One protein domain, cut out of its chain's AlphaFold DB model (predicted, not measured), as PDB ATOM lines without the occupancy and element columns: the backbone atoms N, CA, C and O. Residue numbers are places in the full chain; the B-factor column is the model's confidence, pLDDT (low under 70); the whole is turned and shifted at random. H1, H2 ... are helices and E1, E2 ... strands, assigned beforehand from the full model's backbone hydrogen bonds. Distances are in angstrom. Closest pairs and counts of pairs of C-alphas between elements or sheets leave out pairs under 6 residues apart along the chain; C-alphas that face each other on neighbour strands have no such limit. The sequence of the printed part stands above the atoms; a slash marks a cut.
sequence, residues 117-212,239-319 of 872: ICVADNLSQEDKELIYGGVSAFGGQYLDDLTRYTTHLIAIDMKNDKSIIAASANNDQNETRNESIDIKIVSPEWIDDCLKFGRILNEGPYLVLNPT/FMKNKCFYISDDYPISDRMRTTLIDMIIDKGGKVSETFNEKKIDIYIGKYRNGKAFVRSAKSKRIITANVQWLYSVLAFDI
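This is residues 117 to 212 and 239 to 319 of the 872 residues of the protein "Piso0_001921 protein" of Pichia sorbitophila (strain ATCC MYA-4447 / BCRC 22081 / CBS 7064 / NBRC 10061 / NRRL Y-12695) (UniProt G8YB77). Two lobes stand end to end and make a rod: residues 117 to 212 hold a small sheet E1 E2 E3 with H1, H2 and H3, and residues 239 to 319 hold a small sheet E4 E5 E6 with H4, H5 and H6. Where the lobes meet, between the two sheets, H1, H3, H4 and H6 run the same general way, with H1 packed on H6 and H3 packed on H4, while H2 and H5 cover the far sides of the sheets. The printed part has 177 residues, with six named helices and six named strands in the order E1 H1 E2 H2 E3 H3 E4 H4 E5 H5 E6 H6, and both sheets are parallel. The class is mixed, helices and strands, with 82 residues, under half, in named elements. The whole is only just compact, close to loose, with a radius of gyration of the C-alphas of 18.8 A and spans of 65 by 29 by 25 A.

Start at C-alpha 117, at (18.618, 3.100, -58.465), where E1, residues 117 to 119, begins. H1 follows at residues 125 to 137, 18.3 A from first to last C-alpha, then E2 at 152 to 154. Next come H2, residues 161 to 171 and 15.5 A long, E3 at 184 to 186, and H3, residues 188 to 197 and 14.5 A long. Beyond the cut, find C-alpha 244 at (46.186, -1.179, -73.777), where E4, residues 244 to 247, begins. H4 is residues 255 to 267, 18.1 A long; E5 is 283 to 285, H5 is 292 to 299, and E6 is 304 to 306. H6, residues 308 to 315, ends at C-alpha 315, at (38.440, 2.229, -61.540).

Look first at the sheet E1 E2 E3, where N 118 and O 152 of E1 and E2 are 3.0 A apart and N 186 and O 153 of E3 and E2 are 2.9 A apart, each within hydrogen-bond range. E1, H1, E2 is a strand-helix-strand unit, two parallel neighbour strands with a helix between, and its crossover is left-handed; that of E2, H2, E3 is right-handed. H2 on one face of this sheet makes two layers, at a height over the sheet of 9.8 A, and its Ser 163 comes closest to Ile 185 of E3, C-alphas 6.9 A apart. H1 and H3 only graze the sheet. H1 touches H6 at a shallow tilt of 28 degrees, the same way, with the C-alphas of Gly 134 and Tyr 312 closest at 5.9 A. H3 touches H4 at a shallow tilt of 11 degrees, the same way, with the C-alphas of Lys 196 and Met 264 closest at 5.3 A. In the sheet E4 E5 E6, N 246 and O 283 are 2.9 A apart, and N 306 and O 284 are 2.8 A apart. E4, H4, E5 has a left-handed crossover and E5, H5, E6 a right-handed one. H5 is on this sheet at a height of 9.2 A, with the C-alphas of Ala 298 and Thr 305 closest at 5.7 A; H4 and H6 only graze it. In H1 to H6 every O i to N i+4 pair is within hydrogen-bond range.

The C-alphas farthest apart are those of Thr 176 and Lys 279, at 65.9 A. Residues 213 to 238 are not printed, and C-alphas 212 and 239 are 47.5 A apart across that cut. Of the links printed whole, H1 to E2, H2 to E3 and H4 to E5 are long. The mean pLDDT of the printed part is 89.4, and residues 173 to 180 and 210 to 212 are under 70.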
ATOM      1  N   ILE A 117      19.245   3.110 -57.136       96.75
ATOM      2  CA  ILE A 117      18.618   3.100 -58.465       96.75
ATOM      3  C   ILE A 117      17.640   1.941 -58.682       96.75
ATOM      4  O   ILE A 117      17.737   0.872 -58.075       96.75
ATOM      5  N   CYS A 118      16.725   2.150 -59.620       96.75
ATOM      6  CA  CYS A 118      16.044   1.108 -60.379       96.75
ATOM      7  C   CYS A 118      16.241   1.414 -61.871       96.75
ATOM      8  O   CYS A 118      16.326   2.586 -62.239       96.75
ATOM      9  N   VAL A 119      16.318   0.401 -62.735       96.50
ATOM     10  CA  VAL A 119      16.367   0.597 -64.194       96.50
ATOM     11  C   VAL A 119      15.064   0.102 -64.824       96.50
ATOM     12  O   VAL A 119      14.547  -0.972 -64.487       96.50
ATOM     13  N   ALA A 120      14.516   0.906 -65.731       93.56
ATOM     14  CA  ALA A 120      13.300   0.612 -66.470       93.56
ATOM     15  C   ALA A 120      13.485  -0.545 -67.465       93.56
ATOM     16  O   ALA A 120      14.585  -0.860 -67.921       93.56
ATOM     17  N   ASP A 121      12.378  -1.198 -67.818       89.56
ATOM     18  CA  ASP A 121      12.395  -2.420 -68.637       89.56
ATOM     19  C   ASP A 121      12.475  -2.156 -70.154       89.56
ATOM     20  O   ASP A 121      12.279  -3.069 -70.951       89.56
ATOM     21  N   ASN A 122      12.776  -0.915 -70.550       84.12
ATOM     22  CA  ASN A 122      13.122  -0.518 -71.919       84.12
ATOM     23  C   ASN A 122      14.645  -0.487 -72.191       84.12
ATOM     24  O   ASN A 122      15.035  -0.290 -73.339       84.12
ATOM     25  N   LEU A 123      15.507  -0.739 -71.192       89.38
ATOM     26  CA  LEU A 123      16.942  -0.999 -71.397       89.38
ATOM     27  C   LEU A 123      17.235  -2.504 -71.551       89.38
ATOM     28  O   LEU A 123      16.533  -3.343 -70.980       89.38
ATOM     29  N   SER A 124      18.310  -2.844 -72.276       90.00
ATOM     30  CA  SER A 124      18.797  -4.226 -72.408       90.00
ATOM     31  C   SER A 124      19.215  -4.811 -71.053       90.00
ATOM     32  O   SER A 124      19.592  -4.091 -70.122       90.00
ATOM     33  N   GLN A 125      19.161  -6.139 -70.921       89.19
ATOM     34  CA  GLN A 125      19.491  -6.801 -69.658       89.19
ATOM     35  C   GLN A 125      20.988  -6.694 -69.316       89.19
ATOM     36  O   GLN A 125      21.363  -6.724 -68.141       89.19
ATOM     37  N   GLU A 126      21.820  -6.519 -70.337       88.56
ATOM     38  CA  GLU A 126      23.259  -6.303 -70.278       88.56
ATOM     39  C   GLU A 126      23.624  -4.868 -69.885       88.56
ATOM     40  O   GLU A 126      24.456  -4.700 -68.993       88.56
ATOM     41  N   ASP A 127      22.972  -3.845 -70.454       92.06
ATOM     42  CA  ASP A 127      23.135  -2.455 -70.000       92.06
ATOM     43  C   ASP A 127      22.695  -2.333 -68.535       92.06
ATOM     44  O   ASP A 127      23.428  -1.778 -67.720       92.06
ATOM     45  N   LYS A 128      21.550  -2.931 -68.162       93.75
ATOM     46  CA  LYS A 128      21.110  -3.039 -66.759       93.75
ATOM     47  C   LYS A 128      22.178  -3.679 -65.867       93.75
ATOM     48  O   LYS A 128      22.469  -3.159 -64.794       93.75
ATOM     49  N   GLU A 129      22.743  -4.815 -66.285       91.62
ATOM     50  CA  GLU A 129      23.769  -5.539 -65.520       91.62
ATOM     51  C   GLU A 129      25.023  -4.682 -65.292       91.62
ATOM     52  O   GLU A 129      25.559  -4.684 -64.181       91.62
ATOM     53  N   LEU A 130      25.461  -3.919 -66.299       93.19
ATOM     54  CA  LEU A 130      26.611  -3.023 -66.173       93.19
ATOM     55  C   LEU A 130      26.309  -1.768 -65.351       93.19
ATOM     56  O   LEU A 130      27.085  -1.459 -64.451       93.19
ATOM     57  N   ILE A 131      25.163  -1.111 -65.559       95.81
ATOM     58  CA  ILE A 131      24.720   0.037 -64.748       95.81
ATOM     59  C   ILE A 131      24.656  -0.358 -63.264       95.81
ATOM     60  O   ILE A 131      25.247   0.309 -62.415       95.81
ATOM     61  N   TYR A 132      24.014  -1.485 -62.937       95.25
ATOM     62  CA  TYR A 132      23.964  -2.002 -61.566       95.25
ATOM     63  C   TYR A 132      25.358  -2.366 -61.015       95.25
ATOM     64  O   TYR A 132      25.637  -2.112 -59.840       95.25
ATOM     65  N   GLY A 133      26.247  -2.925 -61.843       92.94
ATOM     66  CA  GLY A 133      27.631  -3.242 -61.471       92.94
ATOM     67  C   GLY A 133      28.475  -2.003 -61.157       92.94
ATOM     68  O   GLY A 133      29.163  -1.976 -60.133       92.94
ATOM     69  N   GLY A 134      28.373  -0.965 -61.992       94.38
ATOM     70  CA  GLY A 134      29.048   0.321 -61.825       94.38
ATOM     71  C   GLY A 134      28.553   1.057 -60.585       94.38
ATOM     72  O   GLY A 134      29.347   1.348 -59.692       94.38
ATOM     73  N   VAL A 135      27.236   1.258 -60.456       94.88
ATOM     74  CA  VAL A 135      26.640   1.907 -59.274       94.88
ATOM     75  C   VAL A 135      27.030   1.191 -57.985       94.88
ATOM     76  O   VAL A 135      27.376   1.840 -57.000       94.88
ATOM     77  N   SER A 136      27.050  -0.145 -57.988       92.25
ATOM     78  CA  SER A 136      27.492  -0.913 -56.824       92.25
ATOM     79  C   SER A 136      28.982  -0.718 -56.501       92.25
ATOM     80  O   SER A 136      29.335  -0.673 -55.321       92.25
ATOM     81  N   ALA A 137      29.855  -0.572 -57.501       91.25
ATOM     82  CA  ALA A 137      31.287  -0.347 -57.286       91.25
ATOM     83  C   ALA A 137      31.585   1.033 -56.669       91.25
ATOM     84  O   ALA A 137      32.413   1.124 -55.767       91.25
ATOM     85  N   PHE A 138      30.862   2.081 -57.076       92.38
ATOM     86  CA  PHE A 138      31.005   3.447 -56.545       92.38
ATOM     87  C   PHE A 138      30.141   3.719 -55.296       92.38
ATOM     88  O   PHE A 138      29.762   4.855 -55.008       92.38
ATOM     89  N   GLY A 139      29.838   2.673 -54.520       90.75
ATOM     90  CA  GLY A 139      29.180   2.762 -53.211       90.75
ATOM     91  C   GLY A 139      27.653   2.649 -53.219       90.75
ATOM     92  O   GLY A 139      27.067   2.363 -52.176       90.75
ATOM     93  N   GLY A 140      27.001   2.813 -54.368       92.88
ATOM     94  CA  GLY A 140      25.545   2.851 -54.483       92.88
ATOM     95  C   GLY A 140      24.833   1.506 -54.342       92.88
ATOM     96  O   GLY A 140      25.422   0.437 -54.115       92.88
ATOM     97  N   GLN A 141      23.507   1.583 -54.450       91.75
ATOM     98  CA  GLN A 141      22.565   0.477 -54.266       91.75
ATOM     99  C   GLN A 141      21.585   0.379 -55.436       91.75
ATOM    100  O   GLN A 141      21.338   1.350 -56.149       91.75
ATOM    101  N   TYR A 142      20.998  -0.804 -55.624       93.62
ATOM    102  CA  TYR A 142      19.997  -1.025 -56.660       93.62
ATOM    103  C   TYR A 142      19.003  -2.135 -56.308       93.62
ATOM    104  O   TYR A 142      19.325  -3.075 -55.575       93.62
ATOM    105  N   LEU A 143      17.808  -2.049 -56.892       91.31
ATOM    106  CA  LEU A 143      16.866  -3.159 -57.055       91.31
ATOM    107  C   LEU A 143      16.188  -3.047 -58.424       91.31
ATOM    108  O   LEU A 143      15.882  -1.951 -58.883       91.31
ATOM    109  N   ASP A 144      15.907  -4.191 -59.052       90.69
ATOM    110  CA  ASP A 144      15.147  -4.231 -60.313       90.69
ATOM    111  C   ASP A 144      13.632  -4.023 -60.093       90.69
ATOM    112  O   ASP A 144      12.905  -3.693 -61.027       90.69
ATOM    113  N   ASP A 145      13.181  -4.147 -58.836       90.25
ATOM    114  CA  ASP A 145      11.866  -3.731 -58.343       90.25
ATOM    115  C   ASP A 145      11.925  -2.259 -57.864       90.25
ATOM    116  O   ASP A 145      12.831  -1.900 -57.105       90.25
ATOM    117  N   LEU A 146      10.932  -1.424 -58.202       89.31
ATOM    118  CA  LEU A 146      10.766  -0.108 -57.562       89.31
ATOM    119  C   LEU A 146      10.437  -0.260 -56.069       89.31
ATOM    120  O   LEU A 146       9.629  -1.104 -55.675       89.31
ATOM    121  N   THR A 147      11.017   0.594 -55.222       89.75
ATOM    122  CA  THR A 147      10.732   0.615 -53.778       89.75
ATOM    123  C   THR A 147      10.702   2.041 -53.230       89.75
ATOM    124  O   THR A 147      11.249   2.950 -53.840       89.75
ATOM    125  N   ARG A 148      10.180   2.230 -52.009       85.69
ATOM    126  CA  ARG A 148      10.281   3.510 -51.271       85.69
ATOM    127  C   ARG A 148      11.717   3.979 -50.964       85.69
ATOM    128  O   ARG A 148      11.886   5.033 -50.374       85.69
ATOM    129  N   TYR A 149      12.726   3.152 -51.249       87.06
ATOM    130  CA  TYR A 149      14.137   3.511 -51.109       87.06
ATOM    131  C   TYR A 149      14.754   3.955 -52.434       87.06
ATOM    132  O   TYR A 149      15.871   4.453 -52.423       87.06
ATOM    133  N   THR A 150      14.067   3.759 -53.563       93.94
ATOM    134  CA  THR A 150      14.549   4.181 -54.875       93.94
ATOM    135  C   THR A 150      14.607   5.705 -54.925       93.94
ATOM    136  O   THR A 150      13.598   6.373 -54.745       93.94
ATOM    137  N   THR A 151      15.799   6.235 -55.180       95.44
ATOM    138  CA  THR A 151      16.064   7.671 -55.375       95.44
ATOM    139  C   THR A 151      15.972   8.062 -56.848       95.44
ATOM    140  O   THR A 151      15.475   9.132 -57.179       95.44
ATOM    141  N   HIS A 152      16.413   7.165 -57.735       96.81
ATOM    142  CA  HIS A 152      16.520   7.401 -59.170       96.81
ATOM    143  C   HIS A 152      15.928   6.222 -59.944       96.81
ATOM    144  O   HIS A 152      16.210   5.058 -59.640       96.81
ATOM    145  N   LEU A 153      15.129   6.519 -60.963       97.25
ATOM    146  CA  LEU A 153      14.690   5.564 -61.973       97.25
ATOM    147  C   LEU A 153      15.373   5.922 -63.293       97.25
ATOM    148  O   LEU A 153      15.097   6.976 -63.860       97.25
ATOM    149  N   ILE A 154      16.238   5.034 -63.777       97.00
ATOM    150  CA  ILE A 154      16.893   5.180 -65.079       97.00
ATOM    151  C   ILE A 154      15.929   4.675 -66.159       97.00
ATOM    152  O   ILE A 154      15.609   3.482 -66.176       97.00
ATOM    153  N   ALA A 155      15.447   5.551 -67.040       94.25
ATOM    154  CA  ALA A 155      14.446   5.222 -68.056       94.25
ATOM    155  C   ALA A 155      14.651   6.001 -69.360       94.25
ATOM    156  O   ALA A 155      15.036   7.162 -69.342       94.25
ATOM    157  N   ILE A 156      14.335   5.382 -70.501       89.12
ATOM    158  CA  ILE A 156      14.374   6.061 -71.813       89.12
ATOM    159  C   ILE A 156      13.137   6.959 -72.016       89.12
ATOM    160  O   ILE A 156      13.187   7.947 -72.741       89.12
ATOM    161  N   ASP A 157      12.010   6.619 -71.382       87.00
ATOM    162  CA  ASP A 157      10.711   7.254 -71.615       87.00
ATOM    163  C   ASP A 157       9.774   7.175 -70.392       87.00
ATOM    164  O   ASP A 157       9.994   6.413 -69.444       87.00
ATOM    165  N   MET A 158       8.679   7.943 -70.455       88.56
ATOM    166  CA  MET A 158       7.565   7.916 -69.495       88.56
ATOM    167  C   MET A 158       6.482   6.862 -69.806       88.56
ATOM    168  O   MET A 158       5.440   6.848 -69.157       88.56
ATOM    169  N   LYS A 159       6.695   5.987 -70.797       86.69
ATOM    170  CA  LYS A 159       5.735   4.959 -71.248       86.69
ATOM    171  C   LYS A 159       5.943   3.619 -70.535       86.69
ATOM    172  O   LYS A 159       5.026   2.804 -70.497       86.69
ATOM    173  N   ASN A 160       7.131   3.372 -69.980       88.56
ATOM    174  CA  ASN A 160       7.407   2.177 -69.187       88.56
ATOM    175  C   ASN A 160       6.566   2.136 -67.892       88.56
ATOM    176  O   ASN A 160       6.427   3.149 -67.207       88.56
ATOM    177  N   ASP A 161       6.072   0.951 -67.508       90.00
ATOM    178  CA  ASP A 161       5.263   0.766 -66.291       90.00
ATOM    179  C   ASP A 161       5.978   1.283 -65.024       90.00
ATOM    180  O   ASP A 161       5.334   1.882 -64.160       90.00
ATOM    181  N   LYS A 162       7.311   1.142 -64.922       92.81
ATOM    182  CA  LYS A 162       8.093   1.712 -63.808       92.81
ATOM    183  C   LYS A 162       8.051   3.246 -63.815       92.81
ATOM    184  O   LYS A 162       7.844   3.840 -62.761       92.81
ATOM    185  N   SER A 163       8.180   3.893 -64.976       92.25
ATOM    186  CA  SER A 163       8.122   5.359 -65.100       92.25
ATOM    187  C   SER A 163       6.757   5.907 -64.681       92.25
ATOM    188  O   SER A 163       6.680   6.872 -63.919       92.25
ATOM    189  N   ILE A 164       5.678   5.243 -65.103       89.81
ATOM    190  CA  ILE A 164       4.298   5.594 -64.735       89.81
ATOM    191  C   ILE A 164       4.088   5.439 -63.219       89.81
ATOM    192  O   ILE A 164       3.537   6.335 -62.577       89.81
ATOM    193  N   ILE A 165       4.560   4.338 -62.622       89.44
ATOM    194  CA  ILE A 165       4.465   4.096 -61.172       89.44
ATOM    195  C   ILE A 165       5.272   5.132 -60.377       89.44
ATOM    196  O   ILE A 165       4.763   5.651 -59.385       89.44
ATOM    197  N   ALA A 166       6.491   5.468 -60.807       90.38
ATOM    198  CA  ALA A 166       7.334   6.458 -60.137       90.38
ATOM    199  C   ALA A 166       6.718   7.868 -60.184       90.38
ATOM    200  O   ALA A 166       6.585   8.511 -59.145       90.38
ATOM    201  N   ALA A 167       6.248   8.324 -61.350       89.44
ATOM    202  CA  ALA A 167       5.584   9.625 -61.464       89.44
ATOM    203  C   ALA A 167       4.256   9.673 -60.689       89.44
ATOM    204  O   ALA A 167       3.931  10.693 -60.086       89.44
ATOM    205  N   SER A 168       3.502   8.572 -60.652       86.31
ATOM    206  CA  SER A 168       2.300   8.455 -59.818       86.31
ATOM    207  C   SER A 168       2.632   8.565 -58.322       86.31
ATOM    208  O   SER A 168       1.970   9.304 -57.599       86.31
ATOM    209  N   ALA A 169       3.710   7.916 -57.867       85.19
ATOM    210  CA  ALA A 169       4.161   7.971 -56.476       85.19
ATOM    211  C   ALA A 169       4.667   9.364 -56.053       85.19
ATOM    212  O   ALA A 169       4.385   9.782 -54.932       85.19
ATOM    213  N   ASN A 170       5.347  10.097 -56.941       86.75
ATOM    214  CA  ASN A 170       5.783  11.477 -56.681       86.75
ATOM    215  C   ASN A 170       4.600  12.460 -56.564       86.75
ATOM    216  O   ASN A 170       4.678  13.447 -55.837       86.75
ATOM    217  N   ASN A 171       3.501  12.197 -57.278       79.50
ATOM    218  CA  ASN A 171       2.286  13.018 -57.246       79.50
ATOM    219  C   ASN A 171       1.313  12.640 -56.105       79.50
ATOM    220  O   ASN A 171       0.317  13.333 -55.894       79.50
ATOM    221  N   ASP A 172       1.573  11.559 -55.361       73.88
ATOM    222  CA  ASP A 172       0.738  11.080 -54.250       73.88
ATOM    223  C   ASP A 172       0.947  11.945 -52.990       73.88
ATOM    224  O   ASP A 172       1.606  11.522 -52.035       73.88
ATOM    225  N   GLN A 173       0.375  13.160 -52.980       56.16
ATOM    226  CA  GLN A 173       0.326  14.087 -51.831       56.16
ATOM    227  C   GLN A 173      -0.574  13.560 -50.691       56.16
ATOM    228  O   GLN A 173      -1.546  14.176 -50.261       56.16
ATOM    229  N   ASN A 174      -0.256  12.367 -50.201       53.19
ATOM    230  CA  ASN A 174      -0.937  11.706 -49.102       53.19
ATOM    231  C   ASN A 174      -0.439  12.300 -47.772       53.19
ATOM    232  O   ASN A 174       0.520  11.797 -47.192       53.19
ATOM    233  N   GLU A 175      -1.125  13.327 -47.256       51.03
ATOM    234  CA  GLU A 175      -0.825  14.005 -45.971       51.03
ATOM    235  C   GLU A 175      -0.675  13.046 -44.768       51.03
ATOM    236  O   GLU A 175      -0.092  13.388 -43.746       51.03
ATOM    237  N   THR A 176      -1.182  11.814 -44.890       51.34
ATOM    238  CA  THR A 176      -1.053  10.743 -43.887       51.34
ATOM    239  C   THR A 176       0.306  10.025 -43.884       51.34
ATOM    240  O   THR A 176       0.532   9.154 -43.038       51.34
ATOM    241  N   ARG A 177       1.222  10.354 -44.806       55.12
ATOM    242  CA  ARG A 177       2.616   9.881 -44.814       55.12
ATOM    243  C   ARG A 177       3.560  11.041 -44.497       55.12
ATOM    244  O   ARG A 177       3.763  11.913 -45.331       55.12
ATOM    245  N   ASN A 178       4.248  10.973 -43.357       51.09
ATOM    246  CA  ASN A 178       5.298  11.932 -42.969       51.09
ATOM    247  C   ASN A 178       6.584  11.857 -43.836       51.09
ATOM    248  O   ASN A 178       7.596  12.451 -43.479       51.09
ATOM    249  N   GLU A 179       6.571  11.106 -44.940       60.28
ATOM    250  CA  GLU A 179       7.687  10.920 -45.870       60.28
ATOM    251  C   GLU A 179       7.152  11.111 -47.301       60.28
ATOM    252  O   GLU A 179       6.387  10.279 -47.800       60.28
ATOM    253  N   SER A 180       7.539  12.207 -47.956       68.44
ATOM    254  CA  SER A 180       7.265  12.454 -49.377       68.44
ATOM    255  C   SER A 180       8.144  11.565 -50.257       68.44
ATOM    256  O   SER A 180       9.349  11.463 -50.021       68.44
ATOM    257  N   ILE A 181       7.567  10.957 -51.295       83.38
ATOM    258  CA  ILE A 181       8.322  10.186 -52.292       83.38
ATOM    259  C   ILE A 181       8.799  11.145 -53.390       83.38
ATOM    260  O   ILE A 181       7.993  11.874 -53.958       83.38
ATOM    261  N   ASP A 182      10.100  11.136 -53.680       89.12
ATOM    262  CA  ASP A 182      10.733  11.982 -54.697       89.12
ATOM    263  C   ASP A 182      11.731  11.150 -55.521       89.12
ATOM    264  O   ASP A 182      12.936  11.145 -55.276       89.12
ATOM    265  N   ILE A 183      11.201  10.367 -56.466       93.75
ATOM    266  CA  ILE A 183      11.986   9.538 -57.389       93.75
ATOM    267  C   ILE A 183      12.363  10.384 -58.608       93.75
ATOM    268  O   ILE A 183      11.492  10.756 -59.399       93.75
ATOM    269  N   LYS A 184      13.655  10.640 -58.821       95.25
ATOM    270  CA  LYS A 184      14.148  11.310 -60.034       95.25
ATOM    271  C   LYS A 184      14.090  10.337 -61.211       95.25
ATOM    272  O   LYS A 184      14.784   9.323 -61.212       95.25
ATOM    273  N   ILE A 185      13.252  10.619 -62.208       95.31
ATOM    274  CA  ILE A 185      13.172   9.812 -63.434       95.31
ATOM    275  C   ILE A 185      14.119  10.439 -64.455       95.31
ATOM    276  O   ILE A 185      13.837  11.518 -64.975       95.31
ATOM    277  N   VAL A 186      15.258   9.793 -64.694       95.62
ATOM    278  CA  VAL A 186      16.379  10.327 -65.484       95.62
ATOM    279  C   VAL A 186      16.735   9.404 -66.644       95.62
ATOM    280  O   VAL A 186      16.537   8.189 -66.572       95.62
ATOM    281  N   SER A 187      17.272   9.981 -67.715       93.69
ATOM    282  CA  SER A 187      17.749   9.225 -68.869       93.69
ATOM    283  C   SER A 187      19.036   8.436 -68.550       93.69
ATOM    284  O   SER A 187      19.733   8.756 -67.580       93.69
ATOM    285  N   PRO A 188      19.375   7.389 -69.330       94.12
ATOM    286  CA  PRO A 188      20.592   6.594 -69.121       94.12
ATOM    287  C   PRO A 188      21.882   7.421 -69.116       94.12
ATOM    288  O   PRO A 188      22.807   7.123 -68.366       94.12
ATOM    289  N   GLU A 189      21.915   8.504 -69.888       91.81
ATOM    290  CA  GLU A 189      23.073   9.385 -70.026       91.81
ATOM    291  C   GLU A 189      23.478  10.019 -68.685       91.81
ATOM    292  O   GLU A 189      24.665  10.243 -68.465       91.81
ATOM    293  N   TRP A 190      22.541  10.216 -67.742       94.56
ATOM    294  CA  TRP A 190      22.872  10.706 -66.396       94.56
ATOM    295  C   TRP A 190      23.835   9.772 -65.673       94.56
ATOM    296  O   TRP A 190      24.820  10.233 -65.096       94.56
ATOM    297  N   ILE A 191      23.564   8.459 -65.688       95.50
ATOM    298  CA  ILE A 191      24.407   7.514 -64.954       95.50
ATOM    299  C   ILE A 191      25.721   7.258 -65.690       95.50
ATOM    300  O   ILE A 191      26.756   7.133 -65.038       95.50
ATOM    301  N   ASP A 192      25.702   7.273 -67.022       92.69
ATOM    302  CA  ASP A 192      26.907   7.169 -67.847       92.69
ATOM    303  C   ASP A 192      27.860   8.355 -67.608       92.69
ATOM    304  O   ASP A 192      29.045   8.154 -67.323       92.69
ATOM    305  N   ASP A 193      27.350   9.592 -67.605       91.06
ATOM    306  CA  ASP A 193      28.151  10.774 -67.281       91.06
ATOM    307  C   ASP A 193      28.577  10.792 -65.798       91.06
ATOM    308  O   ASP A 193      29.738  11.088 -65.508       91.06
ATOM    309  N   CYS A 194      27.721  10.403 -64.840       92.81
ATOM    310  CA  CYS A 194      28.123  10.285 -63.427       92.81
ATOM    311  C   CYS A 194      29.287   9.293 -63.231       92.81
ATOM    312  O   CYS A 194      30.212   9.554 -62.456       92.81
ATOM    313  N   LEU A 195      29.265   8.158 -63.942       91.44
ATOM    314  CA  LEU A 195      30.346   7.166 -63.936       91.44
ATOM    315  C   LEU A 195      31.623   7.725 -64.583       91.44
ATOM    316  O   LEU A 195      32.700   7.596 -63.999       91.44
ATOM    317  N   LYS A 196      31.510   8.394 -65.738       87.75
ATOM    318  CA  LYS A 196      32.629   9.032 -66.453       87.75
ATOM    319  C   LYS A 196      33.311  10.126 -65.627       87.75
ATOM    320  O   LYS A 196      34.534  10.132 -65.493       87.75
ATOM    321  N   PHE A 197      32.541  11.044 -65.045       85.38
ATOM    322  CA  PHE A 197      33.084  12.147 -64.249       85.38
ATOM    323  C   PHE A 197      33.458  11.739 -62.818       85.38
ATOM    324  O   PHE A 197      34.236  12.453 -62.180       85.38
ATOM    325  N   GLY A 198      32.988  10.594 -62.313       87.19
ATOM    326  CA  GLY A 198      33.338  10.088 -60.980       87.19
ATOM    327  C   GLY A 198      32.708  10.883 -59.831       87.19
ATOM    328  O   GLY A 198      33.334  11.054 -58.786       87.19
ATOM    329  N   ARG A 199      31.505  11.427 -60.050       89.62
ATOM    330  CA  ARG A 199      30.700  12.189 -59.079       89.62
ATOM    331  C   ARG A 199      29.215  12.106 -59.454       89.62
ATOM    332  O   ARG A 199      28.891  11.744 -60.580       89.62
ATOM    333  N   ILE A 200      28.318  12.485 -58.544       91.56
ATOM    334  CA  ILE A 200      26.913  12.749 -58.900       91.56
ATOM    335  C   ILE A 200      26.845  14.080 -59.672       91.56
ATOM    336  O   ILE A 200      27.551  15.027 -59.319       91.56
ATOM    337  N   LEU A 201      26.024  14.135 -60.721       91.12
ATOM    338  CA  LEU A 201      25.768  15.316 -61.559       91.12
ATOM    339  C   LEU A 201      24.330  15.803 -61.373       91.12
ATOM    340  O   LEU A 201      23.469  15.016 -60.972       91.12
ATOM    341  N   ASN A 202      24.050  17.062 -61.723       89.56
ATOM    342  CA  ASN A 202      22.690  17.587 -61.636       89.56
ATOM    343  C   ASN A 202      21.716  16.763 -62.497       89.56
ATOM    344  O   ASN A 202      21.946  16.542 -63.684       89.56
ATOM    345  N   GLU A 203      20.609  16.322 -61.906       91.81
ATOM    346  CA  GLU A 203      19.626  15.448 -62.551       91.81
ATOM    347  C   GLU A 203      18.778  16.199 -63.587       91.81
ATOM    348  O   GLU A 203      18.299  15.602 -64.551       91.81
ATOM    349  N   GLY A 204      18.596  17.512 -63.399       89.44
ATOM    350  CA  GLY A 204      17.660  18.371 -64.132       89.44
ATOM    351  C   GLY A 204      17.703  18.225 -65.659       89.44
ATOM    352  O   GLY A 204      16.657  17.963 -66.261       89.44
ATOM    353  N   PRO A 205      18.880  18.330 -66.308       88.00
ATOM    354  CA  PRO A 205      19.009  18.173 -67.757       88.00
ATOM    355  C   PRO A 205      18.667  16.782 -68.291       88.00
ATOM    356  O   PRO A 205      18.319  16.645 -69.465       88.00
ATOM    357  N   TYR A 206      18.740  15.763 -67.439       90.94
ATOM    358  CA  TYR A 206      18.497  14.365 -67.781       90.94
ATOM    359  C   TYR A 206      17.085  13.905 -67.388       90.94
ATOM    360  O   TYR A 206      16.700  12.789 -67.726       90.94
ATOM    361  N   LEU A 207      16.293  14.742 -66.698       91.88
ATOM    362  CA  LEU A 207      14.921  14.409 -66.305       91.88
ATOM    363  C   LEU A 207      14.057  14.094 -67.531       91.88
ATOM    364  O   LEU A 207      13.875  14.947 -68.410       91.88
ATOM    365  N   VAL A 208      13.491  12.888 -67.556       87.62
ATOM    366  CA  VAL A 208      12.592  12.422 -68.617       87.62
ATOM    367  C   VAL A 208      11.264  13.170 -68.490       87.62
ATOM    368  O   VAL A 208      10.609  13.119 -67.450       87.62
ATOM    369  N   LEU A 209      10.864  13.900 -69.535       79.19
ATOM    370  CA  LEU A 209       9.633  14.691 -69.502       79.19
ATOM    371  C   LEU A 209       8.386  13.835 -69.740       79.19
ATOM    372  O   LEU A 209       8.389  12.887 -70.527       79.19
ATOM    373  N   ASN A 210       7.277  14.254 -69.129       57.94
ATOM    374  CA  ASN A 210       5.954  13.818 -69.557       57.94
ATOM    375  C   ASN A 210       5.675  14.336 -70.983       57.94
ATOM    376  O   ASN A 210       5.925  15.513 -71.251       57.94
ATOM    377  N   PRO A 211       5.089  13.520 -71.882       48.34
ATOM    378  CA  PRO A 211       4.828  13.885 -73.282       48.34
ATOM    379  C   PRO A 211       3.685  14.907 -73.471       48.34
ATOM    380  O   PRO A 211       3.147  15.044 -74.562       48.34
ATOM    381  N   THR A 212       3.290  15.612 -72.410       43.72
ATOM    382  CA  THR A 212       2.298  16.699 -72.411       43.72
ATOM    383  C   THR A 212       2.919  18.081 -72.648       43.72
ATOM    384  O   THR A 212       2.199  19.073 -72.626       43.72
ATOM    385  N   PHE A 239      46.823   6.011 -63.448       86.62
ATOM    386  CA  PHE A 239      47.318   4.700 -63.014       86.62
ATOM    387  C   PHE A 239      47.162   3.603 -64.092       86.62
ATOM    388  O   PHE A 239      47.784   2.544 -63.986       86.62
ATOM    389  N   MET A 240      46.380   3.855 -65.153       91.44
ATOM    390  CA  MET A 240      46.298   3.011 -66.353       91.44
ATOM    391  C   MET A 240      47.252   3.462 -67.477       91.44
ATOM    392  O   MET A 240      47.211   2.888 -68.569       91.44
ATOM    393  N   LYS A 241      48.139   4.445 -67.240       91.56
ATOM    394  CA  LYS A 241      49.134   4.906 -68.226       91.56
ATOM    395  C   LYS A 241      49.930   3.731 -68.791       91.56
ATOM    396  O   LYS A 241      50.386   2.843 -68.070       91.56
ATOM    397  N   ASN A 242      50.119   3.745 -70.110       91.88
ATOM    398  CA  ASN A 242      50.788   2.682 -70.868       91.88
ATOM    399  C   ASN A 242      50.109   1.297 -70.765       91.88
ATOM    400  O   ASN A 242      50.789   0.283 -70.919       91.88
ATOM    401  N   LYS A 243      48.789   1.234 -70.525       95.12
ATOM    402  CA  LYS A 243      47.988   0.002 -70.634       95.12
ATOM    403  C   LYS A 243      47.036   0.051 -71.819       95.12
ATOM    404  O   LYS A 243      46.249   0.986 -71.957       95.12
ATOM    405  N   CYS A 244      47.091  -0.982 -72.653       97.56
ATOM    406  CA  CYS A 244      46.186  -1.179 -73.777       97.56
ATOM    407  C   CYS A 244      45.121  -2.236 -73.435       97.56
ATOM    408  O   CYS A 244      45.443  -3.382 -73.128       97.56
ATOM    409  N   PHE A 245      43.848  -1.869 -73.482       97.75
ATOM    410  CA  PHE A 245      42.705  -2.743 -73.224       97.75
ATOM    411  C   PHE A 245      42.081  -3.210 -74.544       97.75
ATOM    412  O   PHE A 245      42.093  -2.483 -75.532       97.75
ATOM    413  N   TYR A 246      41.467  -4.388 -74.556       97.38
ATOM    414  CA  TYR A 246      40.486  -4.784 -75.571       97.38
ATOM    415  C   TYR A 246      39.197  -5.204 -74.868       97.38
ATOM    416  O   TYR A 246      39.230  -6.053 -73.973       97.38
ATOM    417  N   ILE A 247      38.083  -4.588 -75.265       96.12
ATOM    418  CA  ILE A 247      36.740  -4.933 -74.798       96.12
ATOM    419  C   ILE A 247      36.126  -5.863 -75.843       96.12
ATOM    420  O   ILE A 247      35.954  -5.479 -76.997       96.12
ATOM    421  N   SER A 248      35.855  -7.091 -75.418       94.31
ATOM    422  CA  SER A 248      35.374  -8.195 -76.239       94.31
ATOM    423  C   SER A 248      33.879  -8.085 -76.529       94.31
ATOM    424  O   SER A 248      33.071  -7.781 -75.650       94.31
ATOM    425  N   ASP A 249      33.516  -8.414 -77.764       89.69
ATOM    426  CA  ASP A 249      32.158  -8.309 -78.316       89.69
ATOM    427  C   ASP A 249      31.200  -9.405 -77.782       89.69
ATOM    428  O   ASP A 249      30.044  -9.507 -78.186       89.69
ATOM    429  N   ASP A 250      31.666 -10.231 -76.835       88.94
ATOM    430  CA  ASP A 250      30.848 -11.182 -76.069       88.94
ATOM    431  C   ASP A 250      30.065 -10.525 -74.909       88.94
ATOM    432  O   ASP A 250      29.246 -11.181 -74.258       88.94
ATOM    433  N   TYR A 251      30.269  -9.222 -74.694       80.38
ATOM    434  CA  TYR A 251      29.310  -8.314 -74.065       80.38
ATOM    435  C   TYR A 251      28.423  -7.660 -75.150       80.38
ATOM    436  O   TYR A 251      28.863  -6.689 -75.763       80.38
ATOM    437  N   PRO A 252      27.171  -8.112 -75.374       81.06
ATOM    438  CA  PRO A 252      26.234  -7.437 -76.276       81.06
ATOM    439  C   PRO A 252      25.597  -6.228 -75.569       81.06
ATOM    440  O   PRO A 252      24.436  -6.250 -75.166       81.06
ATOM    441  N   ILE A 253      26.413  -5.197 -75.355       87.69
ATOM    442  CA  ILE A 253      26.066  -3.930 -74.692       87.69
ATOM    443  C   ILE A 253      25.813  -2.836 -75.734       87.69
ATOM    444  O   ILE A 253      26.277  -2.945 -76.868       87.69
ATOM    445  N   SER A 254      25.098  -1.774 -75.365       90.94
ATOM    446  CA  SER A 254      24.904  -0.632 -76.267       90.94
ATOM    447  C   SER A 254      26.211   0.121 -76.545       90.94
ATOM    448  O   SER A 254      27.102   0.182 -75.694       90.94
ATOM    449  N   ASP A 255      26.304   0.781 -77.704       90.75
ATOM    450  CA  ASP A 255      27.443   1.652 -78.037       90.75
ATOM    451  C   ASP A 255      27.625   2.791 -77.018       90.75
ATOM    452  O   ASP A 255      28.752   3.190 -76.728       90.75
ATOM    453  N   ARG A 256      26.530   3.263 -76.403       90.31
ATOM    454  CA  ARG A 256      26.531   4.238 -75.298       90.31
ATOM    455  C   ARG A 256      27.285   3.696 -74.075       90.31
ATOM    456  O   ARG A 256      28.219   4.329 -73.585       90.31
ATOM    457  N   MET A 257      26.950   2.480 -73.638       91.12
ATOM    458  CA  MET A 257      27.631   1.798 -72.531       91.12
ATOM    459  C   MET A 257      29.086   1.439 -72.882       91.12
ATOM    460  O   MET A 257      29.989   1.614 -72.064       91.12
ATOM    461  N   ARG A 258      29.351   1.011 -74.125       93.38
ATOM    462  CA  ARG A 258      30.711   0.733 -74.622       93.38
ATOM    463  C   ARG A 258      31.584   1.992 -74.609       93.38
ATOM    464  O   ARG A 258      32.719   1.930 -74.147       93.38
ATOM    465  N   THR A 259      31.043   3.127 -75.052       93.50
ATOM    466  CA  THR A 259      31.715   4.439 -75.042       93.50
ATOM    467  C   THR A 259      32.001   4.897 -73.616       93.50
ATOM    468  O   THR A 259      33.125   5.281 -73.318       93.50
ATOM    469  N   THR A 260      31.039   4.743 -72.703       93.19
ATOM    470  CA  THR A 260      31.208   5.065 -71.275       93.19
ATOM    471  C   THR A 260      32.384   4.302 -70.654       93.19
ATOM    472  O   THR A 260      33.241   4.902 -70.008       93.19
ATOM    473  N   LEU A 261      32.499   2.993 -70.911       94.12
ATOM    474  CA  LEU A 261      33.641   2.194 -70.444       94.12
ATOM    475  C   LEU A 261      34.979   2.625 -71.070       94.12
ATOM    476  O   LEU A 261      36.005   2.595 -70.389       94.12
ATOM    477  N   ILE A 262      34.983   3.015 -72.349       94.88
ATOM    478  CA  ILE A 262      36.179   3.513 -73.048       94.88
ATOM    479  C   ILE A 262      36.632   4.849 -72.445       94.88
ATOM    480  O   ILE A 262      37.804   4.991 -72.096       94.88
ATOM    481  N   ASP A 263      35.709   5.788 -72.240       92.44
ATOM    482  CA  ASP A 263      35.983   7.097 -71.643       92.44
ATOM    483  C   ASP A 263      36.535   6.974 -70.215       92.44
ATOM    484  O   ASP A 263      37.513   7.639 -69.871       92.44
ATOM    485  N   MET A 264      35.978   6.072 -69.395       92.50
ATOM    486  CA  MET A 264      36.490   5.794 -68.045       92.50
ATOM    487  C   MET A 264      37.915   5.213 -68.050       92.50
ATOM    488  O   MET A 264      38.687   5.483 -67.130       92.50
ATOM    489  N   ILE A 265      38.290   4.420 -69.063       94.19
ATOM    490  CA  ILE A 265      39.668   3.919 -69.233       94.19
ATOM    491  C   ILE A 265      40.610   5.062 -69.646       94.19
ATOM    492  O   ILE A 265      41.737   5.145 -69.149       94.19
ATOM    493  N   ILE A 266      40.153   5.952 -70.531       92.94
ATOM    494  CA  ILE A 266      40.944   7.076 -71.057       92.94
ATOM    495  C   ILE A 266      41.177   8.157 -69.983       92.94
ATOM    496  O   ILE A 266      42.305   8.635 -69.871       92.94
ATOM    497  N   ASP A 267      40.198   8.462 -69.118       87.81
ATOM    498  CA  ASP A 267      40.361   9.364 -67.950       87.81
ATOM    499  C   ASP A 267      41.482   8.909 -66.992       87.81
ATOM    500  O   ASP A 267      42.099   9.731 -66.315       87.81
ATOM    501  N   LYS A 268      41.807   7.608 -66.961       89.69
ATOM    502  CA  LYS A 268      42.923   7.050 -66.169       89.69
ATOM    503  C   LYS A 268      44.223   6.858 -66.961       89.69
ATOM    504  O   LYS A 268      45.152   6.218 -66.461       89.69
ATOM    505  N   GLY A 269      44.318   7.397 -68.179       91.81
ATOM    506  CA  GLY A 269      45.496   7.308 -69.055       91.81
ATOM    507  C   GLY A 269      45.635   5.985 -69.822       91.81
ATOM    508  O   GLY A 269      46.671   5.740 -70.449       91.81
ATOM    509  N   GLY A 270      44.619   5.120 -69.776       95.06
ATOM    510  CA  GLY A 270      44.572   3.885 -70.552       95.06
ATOM    511  C   GLY A 270      44.268   4.125 -72.032       95.06
ATOM    512  O   GLY A 270      43.842   5.200 -72.448       95.06
ATOM    513  N   LYS A 271      44.479   3.093 -72.851       97.06
ATOM    514  CA  LYS A 271      44.125   3.067 -74.280       97.06
ATOM    515  C   LYS A 271      43.232   1.867 -74.558       97.06
ATOM    516  O   LYS A 271      43.406   0.834 -73.918       97.06
ATOM    517  N   VAL A 272      42.337   1.960 -75.539       97.06
ATOM    518  CA  VAL A 272      41.507   0.827 -75.979       97.06
ATOM    519  C   VAL A 272      41.814   0.501 -77.441       97.06
ATOM    520  O   VAL A 272      41.917   1.395 -78.275       97.06
ATOM    521  N   SER A 273      42.001  -0.783 -77.739       96.50
ATOM    522  CA  SER A 273      42.149  -1.328 -79.089       96.50
ATOM    523  C   SER A 273      40.786  -1.780 -79.598       96.50
ATOM    524  O   SER A 273      40.103  -2.547 -78.923       96.50
ATOM    525  N   GLU A 274      40.405  -1.353 -80.800       92.38
ATOM    526  CA  GLU A 274      39.153  -1.773 -81.448       92.38
ATOM    527  C   GLU A 274      39.166  -3.258 -81.829       92.38
ATOM    528  O   GLU A 274      38.134  -3.920 -81.797       92.38
ATOM    529  N   THR A 275      40.344  -3.791 -82.167       94.19
ATOM    530  CA  THR A 275      40.530  -5.180 -82.607       94.19
ATOM    531  C   THR A 275      41.448  -5.955 -81.665       94.19
ATOM    532  O   THR A 275      42.370  -5.403 -81.053       94.19
ATOM    533  N   PHE A 276      41.214  -7.265 -81.553       95.88
ATOM    534  CA  PHE A 276      42.045  -8.145 -80.739       95.88
ATOM    535  C   PHE A 276      43.428  -8.356 -81.373       95.88
ATOM    536  O   PHE A 276      43.554  -8.963 -82.437       95.88
ATOM    537  N   ASN A 277      44.490  -7.929 -80.683       95.06
ATOM    538  CA  ASN A 277      45.864  -8.219 -81.084       95.06
ATOM    539  C   ASN A 277      46.734  -8.574 -79.869       95.06
ATOM    540  O   ASN A 277      47.127  -7.713 -79.083       95.06
ATOM    541  N   GLU A 278      47.083  -9.856 -79.764       94.31
ATOM    542  CA  GLU A 278      47.836 -10.459 -78.654       94.31
ATOM    543  C   GLU A 278      49.235  -9.845 -78.423       94.31
ATOM    544  O   GLU A 278      49.801  -9.966 -77.336       94.31
ATOM    545  N   LYS A 279      49.796  -9.143 -79.419       94.31
ATOM    546  CA  LYS A 279      51.073  -8.417 -79.300       94.31
ATOM    547  C   LYS A 279      50.907  -6.946 -78.889       94.31
ATOM    548  O   LYS A 279      51.900  -6.336 -78.508       94.31
ATOM    549  N   LYS A 280      49.696  -6.374 -78.969       94.50
ATOM    550  CA  LYS A 280      49.422  -4.942 -78.710       94.50
ATOM    551  C   LYS A 280      48.607  -4.653 -77.446       94.50
ATOM    552  O   LYS A 280      48.714  -3.547 -76.932       94.50
ATOM    553  N   ILE A 281      47.778  -5.588 -76.972       97.31
ATOM    554  CA  ILE A 281      46.916  -5.381 -75.790       97.31
ATOM    555  C   ILE A 281      47.599  -5.889 -74.517       97.31
ATOM    556  O   ILE A 281      48.290  -6.900 -74.570       97.31
ATOM    557  N   ASP A 282      47.412  -5.240 -73.375       97.00
ATOM    558  CA  ASP A 282      47.854  -5.685 -72.043       97.00
ATOM    559  C   ASP A 282      46.710  -6.275 -71.207       97.00
ATOM    560  O   ASP A 282      46.959  -7.091 -70.321       97.00
ATOM    561  N   ILE A 283      45.460  -5.884 -71.482       97.50
ATOM    562  CA  ILE A 283      44.266  -6.356 -70.770       97.50
ATOM    563  C   ILE A 283      43.196  -6.811 -71.764       97.50
ATOM    564  O   ILE A 283      42.887  -6.112 -72.728       97.50
ATOM    565  N   TYR A 284      42.594  -7.963 -71.485       97.69
ATOM    566  CA  TYR A 284      41.376  -8.452 -72.127       97.69
ATOM    567  C   TYR A 284      40.204  -8.299 -71.154       97.69
ATOM    568  O   TYR A 284      40.266  -8.811 -70.035       97.69
ATOM    569  N   ILE A 285      39.139  -7.627 -71.588       97.25
ATOM    570  CA  ILE A 285      37.860  -7.515 -70.879       97.25
ATOM    571  C   ILE A 285      36.817  -8.309 -71.671       97.25
ATOM    572  O   ILE A 285      36.491  -7.923 -72.789       97.25
ATOM    573  N   GLY A 286      36.276  -9.389 -71.106       95.12
ATOM    574  CA  GLY A 286      35.220 -10.194 -71.739       95.12
ATOM    575  C   GLY A 286      34.260 -10.809 -70.727       95.12
ATOM    576  O   GLY A 286      34.565 -10.880 -69.532       95.12
ATOM    577  N   LYS A 287      33.067 -11.205 -71.176       93.31
ATOM    578  CA  LYS A 287      32.003 -11.710 -70.293       93.31
ATOM    579  C   LYS A 287      32.230 -13.180 -69.955       93.31
ATOM    580  O   LYS A 287      32.081 -13.578 -68.796       93.31
ATOM    581  N   TYR A 288      32.642 -13.972 -70.939       94.19
ATOM    582  CA  TYR A 288      32.620 -15.425 -70.909       94.19
ATOM    583  C   TYR A 288      33.987 -16.091 -71.151       94.19
ATOM    584  O   TYR A 288      34.901 -15.536 -71.757       94.19
ATOM    585  N   ARG A 289      34.128 -17.337 -70.683       92.94
ATOM    586  CA  ARG A 289      35.310 -18.200 -70.889       92.94
ATOM    587  C   ARG A 289      35.274 -18.925 -72.243       92.94
ATOM    588  O   ARG A 289      35.418 -20.143 -72.278       92.94
ATOM    589  N   ASN A 290      35.033 -18.222 -73.353       88.75
ATOM    590  CA  ASN A 290      34.964 -18.842 -74.685       88.75
ATOM    591  C   ASN A 290      35.510 -17.946 -75.810       88.75
ATOM    592  O   ASN A 290      35.582 -16.729 -75.687       88.75
ATOM    593  N   GLY A 291      35.835 -18.562 -76.951       90.06
ATOM    594  CA  GLY A 291      36.267 -17.858 -78.163       90.06
ATOM    595  C   GLY A 291      37.778 -17.607 -78.251       90.06
ATOM    596  O   GLY A 291      38.503 -17.583 -77.255       90.06
ATOM    597  N   LYS A 292      38.270 -17.417 -79.485       91.31
ATOM    598  CA  LYS A 292      39.712 -17.377 -79.800       91.31
ATOM    599  C   LYS A 292      40.459 -16.233 -79.083       91.31
ATOM    600  O   LYS A 292      41.615 -16.417 -78.711       91.31
ATOM    601  N   ALA A 293      39.804 -15.090 -78.847       93.62
ATOM    602  CA  ALA A 293      40.382 -13.950 -78.127       93.62
ATOM    603  C   ALA A 293      40.577 -14.232 -76.622       93.62
ATOM    604  O   ALA A 293      41.671 -14.008 -76.100       93.62
ATOM    605  N   PHE A 294      39.572 -14.804 -75.943       94.69
ATOM    606  CA  PHE A 294      39.693 -15.249 -74.549       94.69
ATOM    607  C   PHE A 294      40.795 -16.304 -74.394       94.69
ATOM    608  O   PHE A 294      41.679 -16.140 -73.557       94.69
ATOM    609  N   VAL A 295      40.792 -17.358 -75.222       93.56
ATOM    610  CA  VAL A 295      41.748 -18.478 -75.093       93.56
ATOM    611  C   VAL A 295      43.198 -18.010 -75.267       93.56
ATOM    612  O   VAL A 295      44.067 -18.429 -74.504       93.56
ATOM    613  N   ARG A 296      43.468 -17.107 -76.220       94.06
ATOM    614  CA  ARG A 296      44.795 -16.491 -76.398       94.06
ATOM    615  C   ARG A 296      45.181 -15.602 -75.213       94.06
ATOM    616  O   ARG A 296      46.271 -15.748 -74.669       94.06
ATOM    617  N   SER A 297      44.266 -14.746 -74.756       95.44
ATOM    618  CA  SER A 297      44.497 -13.862 -73.603       95.44
ATOM    619  C   SER A 297      44.808 -14.641 -72.326       95.44
ATOM    620  O   SER A 297      45.764 -14.323 -71.627       95.44
ATOM    621  N   ALA A 298      44.046 -15.702 -72.054       93.69
ATOM    622  CA  ALA A 298      44.155 -16.501 -70.839       93.69
ATOM    623  C   ALA A 298      45.413 -17.390 -70.791       93.69
ATOM    624  O   ALA A 298      45.889 -17.702 -69.698       93.69
ATOM    625  N   LYS A 299      45.955 -17.782 -71.956       91.75
ATOM    626  CA  LYS A 299      47.244 -18.493 -72.079       91.75
ATOM    627  C   LYS A 299      48.454 -17.555 -72.078       91.75
ATOM    628  O   LYS A 299      49.568 -17.991 -71.787       91.75
ATOM    629  N   SER A 300      48.264 -16.278 -72.406       92.25
ATOM    630  CA  SER A 300      49.349 -15.303 -72.432       92.25
ATOM    631  C   SER A 300      49.838 -14.979 -71.020       92.25
ATOM    632  O   SER A 300      49.083 -14.504 -70.177       92.25
ATOM    633  N   LYS A 301      51.146 -15.128 -70.778       90.19
ATOM    634  CA  LYS A 301      51.784 -14.689 -69.522       90.19
ATOM    635  C   LYS A 301      51.870 -13.158 -69.378       90.19
ATOM    636  O   LYS A 301      52.325 -12.682 -68.342       90.19
ATOM    637  N   ARG A 302      51.461 -12.392 -70.402       93.56
ATOM    638  CA  ARG A 302      51.473 -10.917 -70.411       93.56
ATOM    639  C   ARG A 302      50.075 -10.300 -70.298       93.56
ATOM    640  O   ARG A 302      49.952  -9.236 -69.699       93.56
ATOM    641  N   ILE A 303      49.044 -10.927 -70.873       96.56
ATOM    642  CA  ILE A 303      47.700 -10.333 -70.951       96.56
ATOM    643  C   ILE A 303      46.902 -10.641 -69.684       96.56
ATOM    644  O   ILE A 303      46.635 -11.792 -69.343       96.56
ATOM    645  N   ILE A 304      46.450  -9.591 -69.005       95.88
ATOM    646  CA  ILE A 304      45.560  -9.714 -67.852       95.88
ATOM    647  C   ILE A 304      44.134  -9.940 -68.363       95.88
ATOM    648  O   ILE A 304      43.527  -9.069 -68.978       95.88
ATOM    649  N   THR A 305      43.612 -11.144 -68.132       96.19
ATOM    650  CA  THR A 305      42.274 -11.567 -68.575       96.19
ATOM    651  C   THR A 305      41.255 -11.327 -67.461       96.19
ATOM    652  O   THR A 305      41.356 -11.934 -66.394       96.19
ATOM    653  N   ALA A 306      40.288 -10.442 -67.703       96.56
ATOM    654  CA  ALA A 306      39.324  -9.934 -66.728       96.56
ATOM    655  C   ALA A 306      37.924  -9.728 -67.346       96.56
ATOM    656  O   ALA A 306      37.707  -9.993 -68.529       96.56
ATOM    657  N   ASN A 307      36.972  -9.243 -66.547       95.81
ATOM    658  CA  ASN A 307      35.642  -8.817 -66.991       95.81
ATOM    659  C   ASN A 307      35.329  -7.367 -66.551       95.81
ATOM    660  O   ASN A 307      36.157  -6.711 -65.913       95.81
ATOM    661  N   VAL A 308      34.140  -6.843 -66.871       95.19
ATOM    662  CA  VAL A 308      33.796  -5.440 -66.551       95.19
ATOM    663  C   VAL A 308      33.620  -5.199 -65.040       95.19
ATOM    664  O   VAL A 308      33.916  -4.109 -64.562       95.19
ATOM    665  N   GLN A 309      33.246  -6.208 -64.242       93.44
ATOM    666  CA  GLN A 309      33.157  -6.048 -62.781       93.44
ATOM    667  C   GLN A 309      34.537  -5.818 -62.147       93.44
ATOM    668  O   GLN A 309      34.664  -5.017 -61.220       93.44
ATOM    669  N   TRP A 310      35.575  -6.474 -62.676       94.81
ATOM    670  CA  TRP A 310      36.963  -6.173 -62.325       94.81
ATOM    671  C   TRP A 310      37.358  -4.758 -62.743       94.81
ATOM    672  O   TRP A 310      37.939  -4.037 -61.938       94.81
ATOM    673  N   LEU A 311      37.006  -4.343 -63.965       95.06
ATOM    674  CA  LEU A 311      37.302  -2.998 -64.466       95.06
ATOM    675  C   LEU A 311      36.696  -1.921 -63.552       95.06
ATOM    676  O   LEU A 311      37.423  -1.036 -63.107       95.06
ATOM    677  N   TYR A 312      35.418  -2.045 -63.172       94.00
ATOM    678  CA  TYR A 312      34.800  -1.159 -62.179       94.00
ATOM    679  C   TYR A 312      35.496  -1.227 -60.812       94.00
ATOM    680  O   TYR A 312      35.739  -0.187 -60.210       94.00
ATOM    681  N   SER A 313      35.879  -2.414 -60.325       90.38
ATOM    682  CA  SER A 313      36.625  -2.541 -59.061       90.38
ATOM    683  C   SER A 313      38.012  -1.891 -59.107       90.38
ATOM    684  O   SER A 313      38.518  -1.486 -58.064       90.38
ATOM    685  N   VAL A 314      38.652  -1.822 -60.272       90.69
ATOM    686  CA  VAL A 314      39.951  -1.163 -60.448       90.69
ATOM    687  C   VAL A 314      39.762   0.353 -60.565       90.69
ATOM    688  O   VAL A 314      40.438   1.099 -59.860       90.69
ATOM    689  N   LEU A 315      38.793   0.811 -61.365       89.69
ATOM    690  CA  LEU A 315      38.440   2.229 -61.540       89.69
ATOM    691  C   LEU A 315      37.901   2.893 -60.263       89.69
ATOM    692  O   LEU A 315      38.162   4.068 -60.034       89.69
ATOM    693  N   ALA A 316      37.165   2.156 -59.427       86.31
ATOM    694  CA  ALA A 316      36.619   2.677 -58.176       86.31
ATOM    695  C   ALA A 316      37.679   2.879 -57.087       86.31
ATOM    696  O   ALA A 316      37.424   3.605 -56.129       86.31
ATOM    697  N   PHE A 317      38.851   2.239 -57.193       80.12
ATOM    698  CA  PHE A 317      39.825   2.184 -56.097       80.12
ATOM    699  C   PHE A 317      41.245   2.617 -56.456       80.12
ATOM    700  O   PHE A 317      41.984   2.964 -55.534       80.12
ATOM    701  N   ASP A 318      41.615   2.639 -57.738       81.19
ATOM    702  CA  ASP A 318      42.983   2.829 -58.249       81.19
ATOM    703  C   ASP A 318      43.972   1.730 -57.779       81.19
ATOM    704  O   ASP A 318      45.185   1.931 -57.740       81.19
ATOM    705  N   ILE A 319      43.463   0.542 -57.409       81.00
ATOM    706  CA  ILE A 319      44.261  -0.594 -56.914       81.00
ATOM    707  C   ILE A 319      44.336  -1.689 -57.981       81.00
ATOM    708  O   ILE A 319      43.325  -2.286 -58.355       81.00
TER     709      ILE A 319